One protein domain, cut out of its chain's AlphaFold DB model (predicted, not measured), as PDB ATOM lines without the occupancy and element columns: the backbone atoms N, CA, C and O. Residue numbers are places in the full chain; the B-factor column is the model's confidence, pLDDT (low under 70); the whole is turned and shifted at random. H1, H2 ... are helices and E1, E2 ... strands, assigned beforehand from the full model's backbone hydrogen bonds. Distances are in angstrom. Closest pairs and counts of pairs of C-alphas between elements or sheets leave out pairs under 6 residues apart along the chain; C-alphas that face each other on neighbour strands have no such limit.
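This is residues 4 to 102 of the 102 residues of an uncharacterized protein of Streptococcus danieliae (UniProt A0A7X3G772). A sheet of four antiparallel strands has two helices, H1 and H2, side by side on one face, making two layers; its long inner hairpin, E2 and E3, bends and reaches away from the helices. The long stretch of residues 14 to 43 folds back to pair briefly with E1 and E2. The printed part has 99 residues, in the order H1, E1, E2, E3, E4, H2, of mixed class. It is compact, with a radius of gyration of the C-alphas of 13.3 A and spans of 41 by 32 by 22 A.

Strand E2, residues 51 to 61, is 26.9 A long, and E3, residues 68 to 78, is 28.1 A. E1 is residues 44 to 48 and E4 residues 81 to 84. H2, residues 89 to 101, is 18.7 A long and ends at C-alpha 101, (37.140, 9.146, -41.864). H1, residues 4 to 13, is 14.2 A long and begins at C-alpha 4, (29.543, -8.880, -42.741).

The sheet runs E1, E2, E3, E4, a meander, each strand the antiparallel neighbour of the one before. N 46 and O 53 of E1 and E2 are 2.9 A apart, N 54 and O 75 of E2 and E3 2.9 A, and N 76 and O 83 of E3 and E4 2.8 A, each within hydrogen-bond range. E2 bends by 76 degrees at residue 58 and E3 by 71 degrees at residue 71. H2 is on the sheet at a height of 9.4 A; its closest C-alphas to E3 are those of Phe 72 and Ile 89, 6.6 A. H1 touches H2, closest at the C-alphas of Val 9 and Leu 95, 5.6 A, at a shallow tilt of 17 degrees, the same way. In H1 and H2 every O i to N i+4 pair is within hydrogen-bond range.

The C-alphas farthest apart, of Asp 14 and Asp 65, are 41.5 A apart. The printed part has no cut; the link H1 to E1 is long, 30 residues. Residues 33 to 36 and 62 to 63 have pLDDT under 70.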
ATOM      1  N   ILE A   4      30.399 -10.059 -42.985       92.19
ATOM      2  CA  ILE A   4      29.543  -8.880 -42.741       92.19
ATOM      3  C   ILE A   4      30.363  -7.626 -42.424       92.19
ATOM      4  O   ILE A   4      30.038  -6.567 -42.944       92.19
ATOM      5  N   ILE A   5      31.453  -7.732 -41.649       91.81
ATOM      6  CA  ILE A   5      32.329  -6.579 -41.377       91.81
ATOM      7  C   ILE A   5      32.977  -6.084 -42.668       91.81
ATOM      8  O   ILE A   5      32.942  -4.888 -42.926       91.81
ATOM      9  N   ASP A   6      33.515  -6.976 -43.502       92.62
ATOM     10  CA  ASP A   6      34.115  -6.570 -44.778       92.62
ATOM     11  C   ASP A   6      33.075  -5.958 -45.729       92.62
ATOM     12  O   ASP A   6      33.369  -4.977 -46.407       92.62
ATOM     13  N   SER A   7      31.838  -6.472 -45.726       94.56
ATOM     14  CA  SER A   7      30.730  -5.867 -46.474       94.56
ATOM     15  C   SER A   7      30.437  -4.455 -45.971       94.56
ATOM     16  O   SER A   7      30.418  -3.523 -46.762       94.56
ATOM     17  N   LEU A   8      30.265  -4.275 -44.658       95.44
ATOM     18  CA  LEU A   8      30.018  -2.964 -44.054       95.44
ATOM     19  C   LEU A   8      31.174  -1.993 -44.302       95.44
ATOM     20  O   LEU A   8      30.926  -0.822 -44.558       95.44
ATOM     21  N   VAL A   9      32.422  -2.467 -44.281       95.00
ATOM     22  CA  VAL A   9      33.600  -1.667 -44.633       95.00
ATOM     23  C   VAL A   9      33.479  -1.132 -46.058       95.00
ATOM     24  O   VAL A   9      33.594   0.075 -46.250       95.00
ATOM     25  N   ASN A  10      33.230  -2.003 -47.038       95.50
ATOM     26  CA  ASN A  10      33.132  -1.588 -48.438       95.50
ATOM     27  C   ASN A  10      31.943  -0.648 -48.652       95.50
ATOM     28  O   ASN A  10      32.125   0.436 -49.184       95.50
ATOM     29  N   LEU A  11      30.767  -0.995 -48.121       96.44
ATOM     30  CA  LEU A  11      29.573  -0.146 -48.185       96.44
ATOM     31  C   LEU A  11      29.808   1.244 -47.572       96.44
ATOM     32  O   LEU A  11      29.274   2.232 -48.064       96.44
ATOM     33  N   THR A  12      30.599   1.333 -46.498       96.50
ATOM     34  CA  THR A  12      30.951   2.618 -45.871       96.50
ATOM     35  C   THR A  12      31.893   3.426 -46.761       96.50
ATOM     36  O   THR A  12      31.675   4.617 -46.948       96.50
ATOM     37  N   LEU A  13      32.918   2.784 -47.332       95.31
ATOM     38  CA  LEU A  13      33.868   3.429 -48.249       95.31
ATOM     39  C   LEU A  13      33.202   3.898 -49.547       95.31
ATOM     40  O   LEU A  13      33.554   4.950 -50.071       95.31
ATOM     41  N   ASP A  14      32.235   3.128 -50.039       96.12
ATOM     42  CA  ASP A  14      31.458   3.434 -51.239       96.12
ATOM     43  C   ASP A  14      30.307   4.422 -50.947       96.12
ATOM     44  O   ASP A  14      29.567   4.801 -51.856       96.12
ATOM     45  N   HIS A  15      30.165   4.872 -49.691       93.88
ATOM     46  CA  HIS A  15      29.101   5.756 -49.200       93.88
ATOM     47  C   HIS A  15      27.675   5.227 -49.454       93.88
ATOM     48  O   HIS A  15      26.721   5.996 -49.580       93.88
ATOM     49  N   GLU A  16      27.511   3.904 -49.515       95.81
ATOM     50  CA  GLU A  16      26.221   3.233 -49.714       95.81
ATOM     51  C   GLU A  16      25.426   3.066 -48.409       95.81
ATOM     52  O   GLU A  16      24.216   2.835 -48.441       95.81
ATOM     53  N   ILE A  17      26.087   3.201 -47.255       95.56
ATOM     54  CA  ILE A  17      25.453   3.219 -45.932       95.56
ATOM     55  C   ILE A  17      25.929   4.420 -45.117       95.56
ATOM     56  O   ILE A  17      27.095   4.803 -45.161       95.56
ATOM     57  N   GLU A  18      25.018   4.984 -44.328       94.06
ATOM     58  CA  GLU A  18      25.310   6.080 -43.407       94.06
ATOM     59  C   GLU A  18      25.360   5.562 -41.970       94.06
ATOM     60  O   GLU A  18      24.493   4.796 -41.527       94.06
ATOM     61  N   TRP A  19      26.370   6.005 -41.228       95.06
ATOM     62  CA  TRP A  19      26.529   5.703 -39.813       95.06
ATOM     63  C   TRP A  19      26.070   6.882 -38.970       95.06
ATOM     64  O   TRP A  19      26.502   8.013 -39.155       95.06
ATOM     65  N   ASN A  20      25.195   6.597 -38.014       92.44
ATOM     66  CA  ASN A  20      24.616   7.574 -37.105       92.44
ATOM     67  C   ASN A  20      25.157   7.360 -35.693       92.44
ATOM     68  O   ASN A  20      25.475   6.236 -35.306       92.44
ATOM     69  N   THR A  21      25.225   8.423 -34.896       89.06
ATOM     70  CA  THR A  21      25.594   8.337 -33.480       89.06
ATOM     71  C   THR A  21      24.510   7.628 -32.676       89.06
ATOM     72  O   THR A  21      23.317   7.820 -32.900       89.06
ATOM     73  N   ILE A  22      24.903   6.811 -31.700       85.19
ATOM     74  CA  ILE A  22      23.951   6.008 -30.908       85.19
ATOM     75  C   ILE A  22      23.098   6.809 -29.913       85.19
ATOM     76  O   ILE A  22      22.193   6.237 -29.311       85.19
ATOM     77  N   ASP A  23      23.368   8.106 -29.720       78.56
ATOM     78  CA  ASP A  23      22.663   8.982 -28.767       78.56
ATOM     79  C   ASP A  23      21.144   9.006 -28.982       78.56
ATOM     80  O   ASP A  23      20.386   9.334 -28.069       78.56
ATOM     81  N   LYS A  24      20.699   8.639 -30.187       72.12
ATOM     82  CA  LYS A  24      19.293   8.618 -30.605       72.12
ATOM     83  C   LYS A  24      18.792   7.232 -31.002       72.12
ATOM     84  O   LYS A  24      17.711   7.129 -31.581       72.12
ATOM     85  N   LEU A  25      19.549   6.165 -30.737       81.50
ATOM     86  CA  LEU A  25      19.099   4.818 -31.072       81.50
ATOM     87  C   LEU A  25      17.941   4.415 -30.147       81.50
ATOM     88  O   LEU A  25      18.124   4.237 -28.944       81.50
ATOM     89  N   ILE A  26      16.749   4.268 -30.729       83.31
ATOM     90  CA  ILE A  26      15.545   3.787 -30.046       83.31
ATOM     91  C   ILE A  26      15.301   2.330 -30.439       83.31
ATOM     92  O   ILE A  26      15.172   2.015 -31.622       83.31
ATOM     93  N   VAL A  27      15.193   1.451 -29.445       82.25
ATOM     94  CA  VAL A  27      14.882   0.025 -29.606       82.25
ATOM     95  C   VAL A  27      13.669  -0.278 -28.737       82.25
ATOM     96  O   VAL A  27      13.666   0.035 -27.552       82.25
ATOM     97  N   ASN A  28      12.611  -0.853 -29.313       81.56
ATOM     98  CA  ASN A  28      11.339  -1.094 -28.605       81.56
ATOM     99  C   ASN A  28      10.668   0.150 -28.004       81.56
ATOM    100  O   ASN A  28       9.965   0.051 -27.004       81.56
ATOM    101  N   GLY A  29      10.869   1.326 -28.603       80.69
ATOM    102  CA  GLY A  29      10.330   2.578 -28.063       80.69
ATOM    103  C   GLY A  29      11.123   3.148 -26.884       80.69
ATOM    104  O   GLY A  29      10.777   4.224 -26.410       80.69
ATOM    105  N   GLU A  30      12.207   2.487 -26.469       82.00
ATOM    106  CA  GLU A  30      13.088   2.929 -25.391       82.00
ATOM    107  C   GLU A  30      14.481   3.305 -25.925       82.00
ATOM    108  O   GLU A  30      14.955   2.711 -26.903       82.00
ATOM    109  N   PRO A  31      15.175   4.276 -25.307       79.12
ATOM    110  CA  PRO A  31      16.570   4.557 -25.618       79.12
ATOM    111  C   PRO A  31      17.468   3.339 -25.390       79.12
ATOM    112  O   PRO A  31      17.326   2.600 -24.414       79.12
ATOM    113  N   TYR A  32      18.443   3.154 -26.272       79.19
ATOM    114  CA  TYR A  32      19.428   2.090 -26.154       79.19
ATOM    115  C   TYR A  32      20.387   2.329 -24.967       79.19
ATOM    116  O   TYR A  32      21.266   3.185 -25.036       79.19
ATOM    117  N   VAL A  33      20.237   1.565 -23.873       68.31
ATOM    118  CA  VAL A  33      20.969   1.768 -22.594       68.31
ATOM    119  C   VAL A  33      21.784   0.548 -22.121       68.31
ATOM    120  O   VAL A  33      22.000   0.355 -20.928       68.31
ATOM    121  N   HIS A  34      22.256  -0.304 -23.037       64.69
ATOM    122  CA  HIS A  34      22.815  -1.627 -22.693       64.69
ATOM    123  C   HIS A  34      24.144  -1.647 -21.912       64.69
ATOM    124  O   HIS A  34      24.528  -2.708 -21.420       64.69
ATOM    125  N   PHE A  35      24.836  -0.518 -21.735       63.72
ATOM    126  CA  PHE A  35      26.118  -0.471 -21.022       63.72
ATOM    127  C   PHE A  35      26.141   0.663 -19.998       63.72
ATOM    128  O   PHE A  35      25.581   1.733 -20.221       63.72
ATOM    129  N   ARG A  36      26.831   0.433 -18.870       61.03
ATOM    130  CA  ARG A  36      26.951   1.420 -17.781       61.03
ATOM    131  C   ARG A  36      27.697   2.681 -18.218       61.03
ATOM    132  O   ARG A  36      27.311   3.766 -17.799       61.03
ATOM    133  N   HIS A  37      28.722   2.539 -19.062       72.75
ATOM    134  CA  HIS A  37      29.438   3.654 -19.679       72.75
ATOM    135  C   HIS A  37      29.686   3.353 -21.162       72.75
ATOM    136  O   HIS A  37      30.515   2.504 -21.496       72.75
ATOM    137  N   ILE A  38      28.975   4.061 -22.042       76.44
ATOM    138  CA  ILE A  38      29.263   4.105 -23.480       76.44
ATOM    139  C   ILE A  38      29.894   5.453 -23.798       76.44
ATOM    140  O   ILE A  38      29.415   6.491 -23.341       76.44
ATOM    141  N   LEU A  39      30.945   5.440 -24.611       83.88
ATOM    142  CA  LEU A  39      31.463   6.637 -25.260       83.88
ATOM    143  C   LEU A  39      30.636   6.880 -26.517       83.88
ATOM    144  O   LEU A  39      30.867   6.284 -27.569       83.88
ATOM    145  N   ILE A  40      29.598   7.700 -26.354       80.12
ATOM    146  CA  ILE A  40      28.584   7.991 -27.376       80.12
ATOM    147  C   ILE A  40      29.214   8.551 -28.660       80.12
ATOM    148  O   ILE A  40      28.776   8.213 -29.753       80.12
ATOM    149  N   ASP A  41      30.265   9.360 -28.537       83.31
ATOM    150  CA  ASP A  41      31.030   9.957 -29.640       83.31
ATOM    151  C   ASP A  41      31.915   8.952 -30.405       83.31
ATOM    152  O   ASP A  41      32.399   9.235 -31.500       83.31
ATOM    153  N   GLN A  42      32.117   7.762 -29.840       88.31
ATOM    154  CA  GLN A  42      32.884   6.655 -30.422       88.31
ATOM    155  C   GLN A  42      31.984   5.445 -30.727       88.31
ATOM    156  O   GLN A  42      32.452   4.312 -30.830       88.31
ATOM    157  N   SER A  43      30.673   5.669 -30.799       91.06
ATOM    158  CA  SER A  43      29.678   4.614 -30.941       91.06
ATOM    159  C   SER A  43      28.682   4.970 -32.037       91.06
ATOM    160  O   SER A  43      28.097   6.054 -32.049       91.06
ATOM    161  N   TYR A  44      28.473   4.028 -32.951       93.81
ATOM    162  CA  TYR A  44      27.767   4.254 -34.205       93.81
ATOM    163  C   TYR A  44      26.775   3.135 -34.488       93.81
ATOM    164  O   TYR A  44      26.966   1.991 -34.071       93.81
ATOM    165  N   PHE A  45      25.735   3.441 -35.249       94.75
ATOM    166  CA  PHE A  45      24.840   2.439 -35.797       94.75
ATOM    167  C   PHE A  45      24.478   2.737 -37.247       94.75
ATOM    168  O   PHE A  45      24.476   3.886 -37.686       94.75
ATOM    169  N   THR A  46      24.128   1.695 -37.985       95.69
ATOM    170  CA  THR A  46      23.607   1.802 -39.347       95.69
ATOM    171  C   THR A  46      22.544   0.739 -39.589       95.69
ATOM    172  O   THR A  46      22.456  -0.248 -38.853       95.69
ATOM    173  N   LYS A  47      21.719   0.934 -40.616       94.31
ATOM    174  CA  LYS A  47      20.719  -0.043 -41.049       94.31
ATOM    175  C   LYS A  47      21.134  -0.633 -42.386       94.31
ATOM    176  O   LYS A  47      21.373   0.103 -43.334       94.31
ATOM    177  N   TYR A  48      21.172  -1.956 -42.462       93.31
ATOM    178  CA  TYR A  48      21.497  -2.682 -43.684       93.31
ATOM    179  C   TYR A  48      20.771  -4.032 -43.700       93.31
ATOM    180  O   TYR A  48      20.807  -4.762 -42.711       93.31
ATOM    181  N   ASN A  49      20.111  -4.365 -44.814       90.62
ATOM    182  CA  ASN A  49      19.325  -5.598 -44.989       90.62
ATOM    183  C   ASN A  49      18.349  -5.879 -43.831       90.62
ATOM    184  O   ASN A  49      18.423  -6.932 -43.198       90.62
ATOM    185  N   ASP A  50      17.482  -4.907 -43.525       89.38
ATOM    186  CA  ASP A  50      16.473  -4.959 -42.449       89.38
ATOM    187  C   ASP A  50      17.028  -5.208 -41.032       89.38
ATOM    188  O   ASP A  50      16.275  -5.397 -40.078       89.38
ATOM    189  N   LYS A  51      18.351  -5.135 -40.863       92.88
ATOM    190  CA  LYS A  51      19.050  -5.282 -39.585       92.88
ATOM    191  C   LYS A  51      19.684  -3.958 -39.204       92.88
ATOM    192  O   LYS A  51      20.136  -3.196 -40.060       92.88
ATOM    193  N   THR A  52      19.744  -3.687 -37.906       94.50
ATOM    194  CA  THR A  52      20.553  -2.578 -37.390       94.50
ATOM    195  C   THR A  52      21.869  -3.140 -36.881       94.50
ATOM    196  O   THR A  52      21.871  -4.035 -36.041       94.50
ATOM    197  N   PHE A  53      22.981  -2.624 -37.385       95.00
ATOM    198  CA  PHE A  53      24.316  -2.950 -36.898       95.00
ATOM    199  C   PHE A  53      24.794  -1.829 -35.993       95.00
ATOM    200  O   PHE A  53      24.654  -0.658 -36.337       95.00
ATOM    201  N   VAL A  54      25.348  -2.189 -34.842       93.94
ATOM    202  CA  VAL A  54      25.781  -1.241 -33.817       93.94
ATOM    203  C   VAL A  54      27.225  -1.543 -33.448       93.94
ATOM    204  O   VAL A  54      27.563  -2.683 -33.130       93.94
ATOM    205  N   ILE A  55      28.073  -0.521 -33.484       93.69
ATOM    206  CA  ILE A  55      29.433  -0.545 -32.950       93.69
ATOM    207  C   ILE A  55      29.444   0.336 -31.717       93.69
ATOM    208  O   ILE A  55      29.117   1.520 -31.792       93.69
ATOM    209  N   LEU A  56      29.837  -0.232 -30.587       90.38
ATOM    210  CA  LEU A  56      29.922   0.487 -29.325       90.38
ATOM    211  C   LEU A  56      31.352   0.488 -28.837       90.38
ATOM    212  O   LEU A  56      31.983  -0.565 -28.784       90.38
ATOM    213  N   TYR A  57      31.831   1.645 -28.407       88.56
ATOM    214  CA  TYR A  57      33.025   1.738 -27.584       88.56
ATOM    215  C   TYR A  57      32.610   2.049 -26.152       88.56
ATOM    216  O   TYR A  57      31.948   3.052 -25.882       88.56
ATOM    217  N   GLY A  58      32.972   1.179 -25.218       84.00
ATOM    218  CA  GLY A  58      32.510   1.332 -23.848       84.00
ATOM    219  C   GLY A  58      33.276   0.508 -22.835       84.00
ATOM    220  O   GLY A  58      34.190  -0.256 -23.160       84.00
ATOM    221  N   GLU A  59      32.873   0.692 -21.584       80.00
ATOM    222  CA  GLU A  59      33.360  -0.076 -20.451       80.00
ATOM    223  C   GLU A  59      32.353  -1.171 -20.096       80.00
ATOM    224  O   GLU A  59      31.190  -0.889 -19.793       80.00
ATOM    225  N   ALA A  60      32.806  -2.422 -20.085       74.19
ATOM    226  CA  ALA A  60      32.031  -3.539 -19.561       74.19
ATOM    227  C   ALA A  60      32.732  -4.146 -18.346       74.19
ATOM    228  O   ALA A  60      33.960  -4.184 -18.264       74.19
ATOM    229  N   LEU A  61      31.939  -4.636 -17.393       70.06
ATOM    230  CA  LEU A  61      32.465  -5.432 -16.293       70.06
ATOM    231  C   LEU A  61      32.734  -6.845 -16.814       70.06
ATOM    232  O   LEU A  61      31.812  -7.535 -17.251       70.06
ATOM    233  N   ASN A  62      33.984  -7.281 -16.747       69.69
ATOM    234  CA  ASN A  62      34.318  -8.677 -16.945       69.69
ATOM    235  C   ASN A  62      33.933  -9.452 -15.675       69.69
ATOM    236  O   ASN A  62      34.541  -9.305 -14.618       69.69
ATOM    237  N   TRP A  63      32.888 -10.275 -15.769       67.38
ATOM    238  CA  TRP A  63      32.348 -11.022 -14.629       67.38
ATOM    239  C   TRP A  63      33.282 -12.125 -14.118       67.38
ATOM    240  O   TRP A  63      33.093 -12.600 -13.001       67.38
ATOM    241  N   ILE A  64      34.279 -12.529 -14.913       74.12
ATOM    242  CA  ILE A  64      35.209 -13.608 -14.564       74.12
ATOM    243  C   ILE A  64      36.282 -13.113 -13.590       74.12
ATOM    244  O   ILE A  64      36.576 -13.788 -12.606       74.12
ATOM    245  N   ASP A  65      36.860 -11.941 -13.847       78.06
ATOM    246  CA  ASP A  65      37.972 -11.385 -13.064       78.06
ATOM    247  C   ASP A  65      37.608 -10.094 -12.309       78.06
ATOM    248  O   ASP A  65      38.464  -9.500 -11.656       78.06
ATOM    249  N   GLN A  66      36.340  -9.667 -12.380       76.62
ATOM    250  CA  GLN A  66      35.826  -8.412 -11.818       76.62
ATOM    251  C   GLN A  66      36.562  -7.156 -12.315       76.62
ATOM    252  O   GLN A  66      36.456  -6.089 -11.705       76.62
ATOM    253  N   SER A  67      37.293  -7.249 -13.428       75.69
ATOM    254  CA  SER A  67      37.967  -6.110 -14.042       75.69
ATOM    255  C   SER A  67      37.020  -5.329 -14.953       75.69
ATOM    256  O   SER A  67      36.005  -5.833 -15.436       75.69
ATOM    257  N   THR A  68      37.340  -4.057 -15.185       75.56
ATOM    258  CA  THR A  68      36.658  -3.248 -16.200       75.56
ATOM    259  C   THR A  68      37.436  -3.355 -17.503       75.56
ATOM    260  O   THR A  68      38.597  -2.949 -17.561       75.56
ATOM    261  N   ILE A  69      36.800  -3.883 -18.546       77.38
ATOM    262  CA  ILE A  69      37.374  -3.946 -19.889       77.38
ATOM    263  C   ILE A  69      36.862  -2.774 -20.721       77.38
ATOM    264  O   ILE A  69      35.667  -2.480 -20.733       77.38
ATOM    265  N   ARG A  70      37.781  -2.098 -21.414       82.50
ATOM    266  CA  ARG A  70      37.477  -1.036 -22.380       82.50
ATOM    267  C   ARG A  70      37.724  -1.570 -23.776       82.50
ATOM    268  O   ARG A  70      38.878  -1.795 -24.137       82.50
ATOM    269  N   GLN A  71      36.667  -1.791 -24.544       86.75
ATOM    270  CA  GLN A  71      36.801  -2.367 -25.878       86.75
ATOM    271  C   GLN A  71      35.656  -1.962 -26.801       86.75
ATOM    272  O   GLN A  71      34.692  -1.319 -26.381       86.75
ATOM    273  N   PHE A  72      35.795  -2.363 -28.062       90.38
ATOM    274  CA  PHE A  72      34.721  -2.294 -29.035       90.38
ATOM    275  C   PHE A  72      33.823  -3.527 -28.941       90.38
ATOM    276  O   PHE A  72      34.311  -4.651 -28.825       90.38
ATOM    277  N   PHE A  73      32.521  -3.298 -29.040       89.69
ATOM    278  CA  PHE A  73      31.484  -4.313 -29.144       89.69
ATOM    279  C   PHE A  73      30.777  -4.139 -30.480       89.69
ATOM    280  O   PHE A  73      30.535  -3.010 -30.910       89.69
ATOM    281  N   PHE A  74      30.443  -5.250 -31.129       93.44
ATOM    282  CA  PHE A  74      29.698  -5.247 -32.377       93.44
ATOM    283  C   PHE A  74      28.424  -6.063 -32.208       93.44
ATOM    284  O   PHE A  74      28.471  -7.201 -31.745       93.44
ATOM    285  N   GLN A  75      27.283  -5.462 -32.528       92.75
ATOM    286  CA  GLN A  75      25.972  -6.017 -32.220       92.75
ATOM    287  C   GLN A  75      25.039  -5.911 -33.419       92.75
ATOM    288  O   GLN A  75      25.110  -4.968 -34.210       92.75
ATOM    289  N   GLN A  76      24.138  -6.879 -33.527       93.88
ATOM    290  CA  GLN A  76      23.014  -6.867 -34.449       93.88
ATOM    291  C   GLN A  76      21.723  -6.659 -33.672       93.88
ATOM    292  O   GLN A  76      21.522  -7.289 -32.634       93.88
ATOM    293  N   ILE A  77      20.823  -5.852 -34.217       92.00
ATOM    294  CA  ILE A  77      19.442  -5.744 -33.759       92.00
ATOM    295  C   ILE A  77      18.523  -6.223 -34.877       92.00
ATOM    296  O   ILE A  77      18.552  -5.682 -35.986       92.00
ATOM    297  N   GLU A  78      17.722  -7.239 -34.572       90.31
ATOM    298  CA  GLU A  78      16.735  -7.858 -35.463       90.31
ATOM    299  C   GLU A  78      15.528  -8.279 -34.627       90.31
ATOM    300  O   GLU A  78      15.708  -8.837 -33.546       90.31
ATOM    301  N   ASP A  79      14.311  -7.967 -35.087       84.06
ATOM    302  CA  ASP A  79      13.060  -8.300 -34.389       84.06
ATOM    303  C   ASP A  79      13.105  -8.019 -32.883       84.06
ATOM    304  O   ASP A  79      12.665  -8.821 -32.059       84.06
ATOM    305  N   ASN A  80      13.662  -6.859 -32.522       76.25
ATOM    306  CA  ASN A  80      13.772  -6.381 -31.145       76.25
ATOM    307  C   ASN A  80      14.737  -7.166 -30.240       76.25
ATOM    308  O   ASN A  80      14.840  -6.853 -29.052       76.25
ATOM    309  N   ALA A  81      15.466  -8.140 -30.786       85.38
ATOM    310  CA  ALA A  81      16.538  -8.852 -30.112       85.38
ATOM    311  C   ALA A  81      17.890  -8.215 -30.444       85.38
ATOM    312  O   ALA A  81      18.202  -7.952 -31.604       85.38
ATOM    313  N   ILE A  82      18.705  -8.000 -29.412       88.31
ATOM    314  CA  ILE A  82      20.080  -7.519 -29.545       88.31
ATOM    315  C   ILE A  82      21.002  -8.713 -29.367       88.31
ATOM    316  O   ILE A  82      20.931  -9.414 -28.357       88.31
ATOM    317  N   THR A  83      21.844  -8.950 -30.362       90.38
ATOM    318  CA  THR A  83      22.765 -10.082 -30.399       90.38
ATOM    319  C   THR A  83      24.180  -9.569 -30.584       90.38
ATOM    320  O   THR A  83      24.462  -8.886 -31.569       90.38
ATOM    321  N   ASP A  84      25.073  -9.918 -29.663       88.62
ATOM    322  CA  ASP A  84      26.504  -9.688 -29.844       88.62
ATOM    323  C   ASP A  84      27.007 -10.543 -31.010       88.62
ATOM    324  O   ASP A  84      26.778 -11.755 -31.059       88.62
ATOM    325  N   ILE A  85      27.690  -9.912 -31.960       90.00
ATOM    326  CA  ILE A  85      28.313 -10.607 -33.080       90.00
ATOM    327  C   ILE A  85      29.797 -10.761 -32.767       90.00
ATOM    328  O   ILE A  85      30.553  -9.790 -32.783       90.00
ATOM    329  N   ASP A  86      30.209 -11.996 -32.493       87.44
ATOM    330  CA  ASP A  86      31.599 -12.305 -32.177       87.44
ATOM    331  C   ASP A  86      32.495 -12.116 -33.409       87.44
ATOM    332  O   ASP A  86      32.380 -12.824 -34.415       87.44
ATOM    333  N   PHE A  87      33.384 -11.131 -33.318       89.19
ATOM    334  CA  PHE A  87      34.390 -10.814 -34.317       89.19
ATOM    335  C   PHE A  87      35.704 -10.431 -33.639       89.19
ATOM    336  O   PHE A  87      35.699  -9.852 -32.550       89.19
ATOM    337  N   PRO A  88      36.856 -10.673 -34.294       91.06
ATOM    338  CA  PRO A  88      38.127 -10.183 -33.788       91.06
ATOM    339  C   PRO A  88      38.089  -8.662 -33.609       91.06
ATOM    340  O   PRO A  88      37.769  -7.930 -34.545       91.06
ATOM    341  N   ILE A  89      38.502  -8.175 -32.434       90.12
ATOM    342  CA  ILE A  89      38.507  -6.735 -32.110       90.12
ATOM    343  C   ILE A  89      39.211  -5.907 -33.191       90.12
ATOM    344  O   ILE A  89      38.745  -4.828 -33.537       90.12
ATOM    345  N   LYS A  90      40.301  -6.425 -33.772       92.12
ATOM    346  CA  LYS A  90      41.036  -5.764 -34.864       92.12
ATOM    347  C   LYS A  90      40.148  -5.399 -36.066       92.12
ATOM    348  O   LYS A  90      40.366  -4.359 -36.679       92.12
ATOM    349  N   ASP A  91      39.154  -6.224 -36.382       93.75
ATOM    350  CA  ASP A  91      38.292  -6.049 -37.551       93.75
ATOM    351  C   ASP A  91      37.185  -5.034 -37.231       93.75
ATOM    352  O   ASP A  91      36.867  -4.176 -38.054       93.75
ATOM    353  N   ILE A  92      36.686  -5.040 -35.990       94.25
ATOM    354  CA  ILE A  92      35.749  -4.028 -35.483       94.25
ATOM    355  C   ILE A  92      36.426  -2.648 -35.434       94.25
ATOM    356  O   ILE A  92      35.856  -1.663 -35.896       94.25
ATOM    357  N   VAL A  93      37.673  -2.576 -34.950       93.69
ATOM    358  CA  VAL A  93      38.483  -1.343 -34.929       93.69
ATOM    359  C   VAL A  93      38.723  -0.812 -36.341       93.69
ATOM    360  O   VAL A  93      38.644   0.398 -36.555       93.69
ATOM    361  N   LYS A  94      38.993  -1.691 -37.317       94.50
ATOM    362  CA  LYS A  94      39.131  -1.302 -38.728       94.50
ATOM    363  C   LYS A  94      37.852  -0.632 -39.234       94.50
ATOM    364  O   LYS A  94      37.937   0.460 -39.786       94.50
ATOM    365  N   LEU A  95      36.690  -1.253 -39.022       95.38
ATOM    366  CA  LEU A  95      35.406  -0.683 -39.435       95.38
ATOM    367  C   LEU A  95      35.133   0.656 -38.737       95.38
ATOM    368  O   LEU A  95      34.854   1.637 -39.414       95.38
ATOM    369  N   HIS A  96      35.315   0.730 -37.416       95.06
ATOM    370  CA  HIS A  96      35.194   1.980 -36.658       95.06
ATOM    371  C   HIS A  96      36.086   3.098 -37.214       95.06
ATOM    372  O   HIS A  96      35.635   4.222 -37.402       95.06
ATOM    373  N   THR A  97      37.348   2.786 -37.517       94.31
ATOM    374  CA  THR A  97      38.287   3.765 -38.084       94.31
ATOM    375  C   THR A  97      37.791   4.296 -39.426       94.31
ATOM    376  O   THR A  97      37.891   5.490 -39.676       94.31
ATOM    377  N   ILE A  98      37.237   3.425 -40.274       94.81
ATOM    378  CA  ILE A  98      36.690   3.804 -41.582       94.81
ATOM    379  C   ILE A  98      35.462   4.704 -41.423       94.81
ATOM    380  O   ILE A  98      35.377   5.715 -42.107       94.81
ATOM    381  N   ILE A  99      34.570   4.398 -40.478       94.62
ATOM    382  CA  ILE A  99      33.397   5.231 -40.170       94.62
ATOM    383  C   ILE A  99      33.795   6.664 -39.801       94.62
ATOM    384  O   ILE A  99      33.115   7.603 -40.186       94.62
ATOM    385  N   GLN A 100      34.890   6.845 -39.061       91.88
ATOM    386  CA  GLN A 100      35.324   8.171 -38.607       91.88
ATOM    387  C   GLN A 100      35.958   9.041 -39.698       91.88
ATOM    388  O   GLN A 100      36.089  10.249 -39.499       91.88
ATOM    389  N   ILE A 101      36.420   8.439 -40.794       91.00
ATOM    390  CA  ILE A 101      37.140   9.146 -41.864       91.00
ATOM    391  C   ILE A 101      36.352   9.232 -43.177       91.00
ATOM    392  O   ILE A 101      36.804   9.944 -44.075       91.00
ATOM    393  N   ALA A 102      35.252   8.484 -43.298       82.88
ATOM    394  CA  ALA A 102      34.316   8.532 -44.421       82.88
ATOM    395  C   ALA A 102      33.340   9.707 -44.265       82.88
ATOM    396  O   ALA A 102      33.026  10.329 -45.305       82.88
TER     397      ALA A 102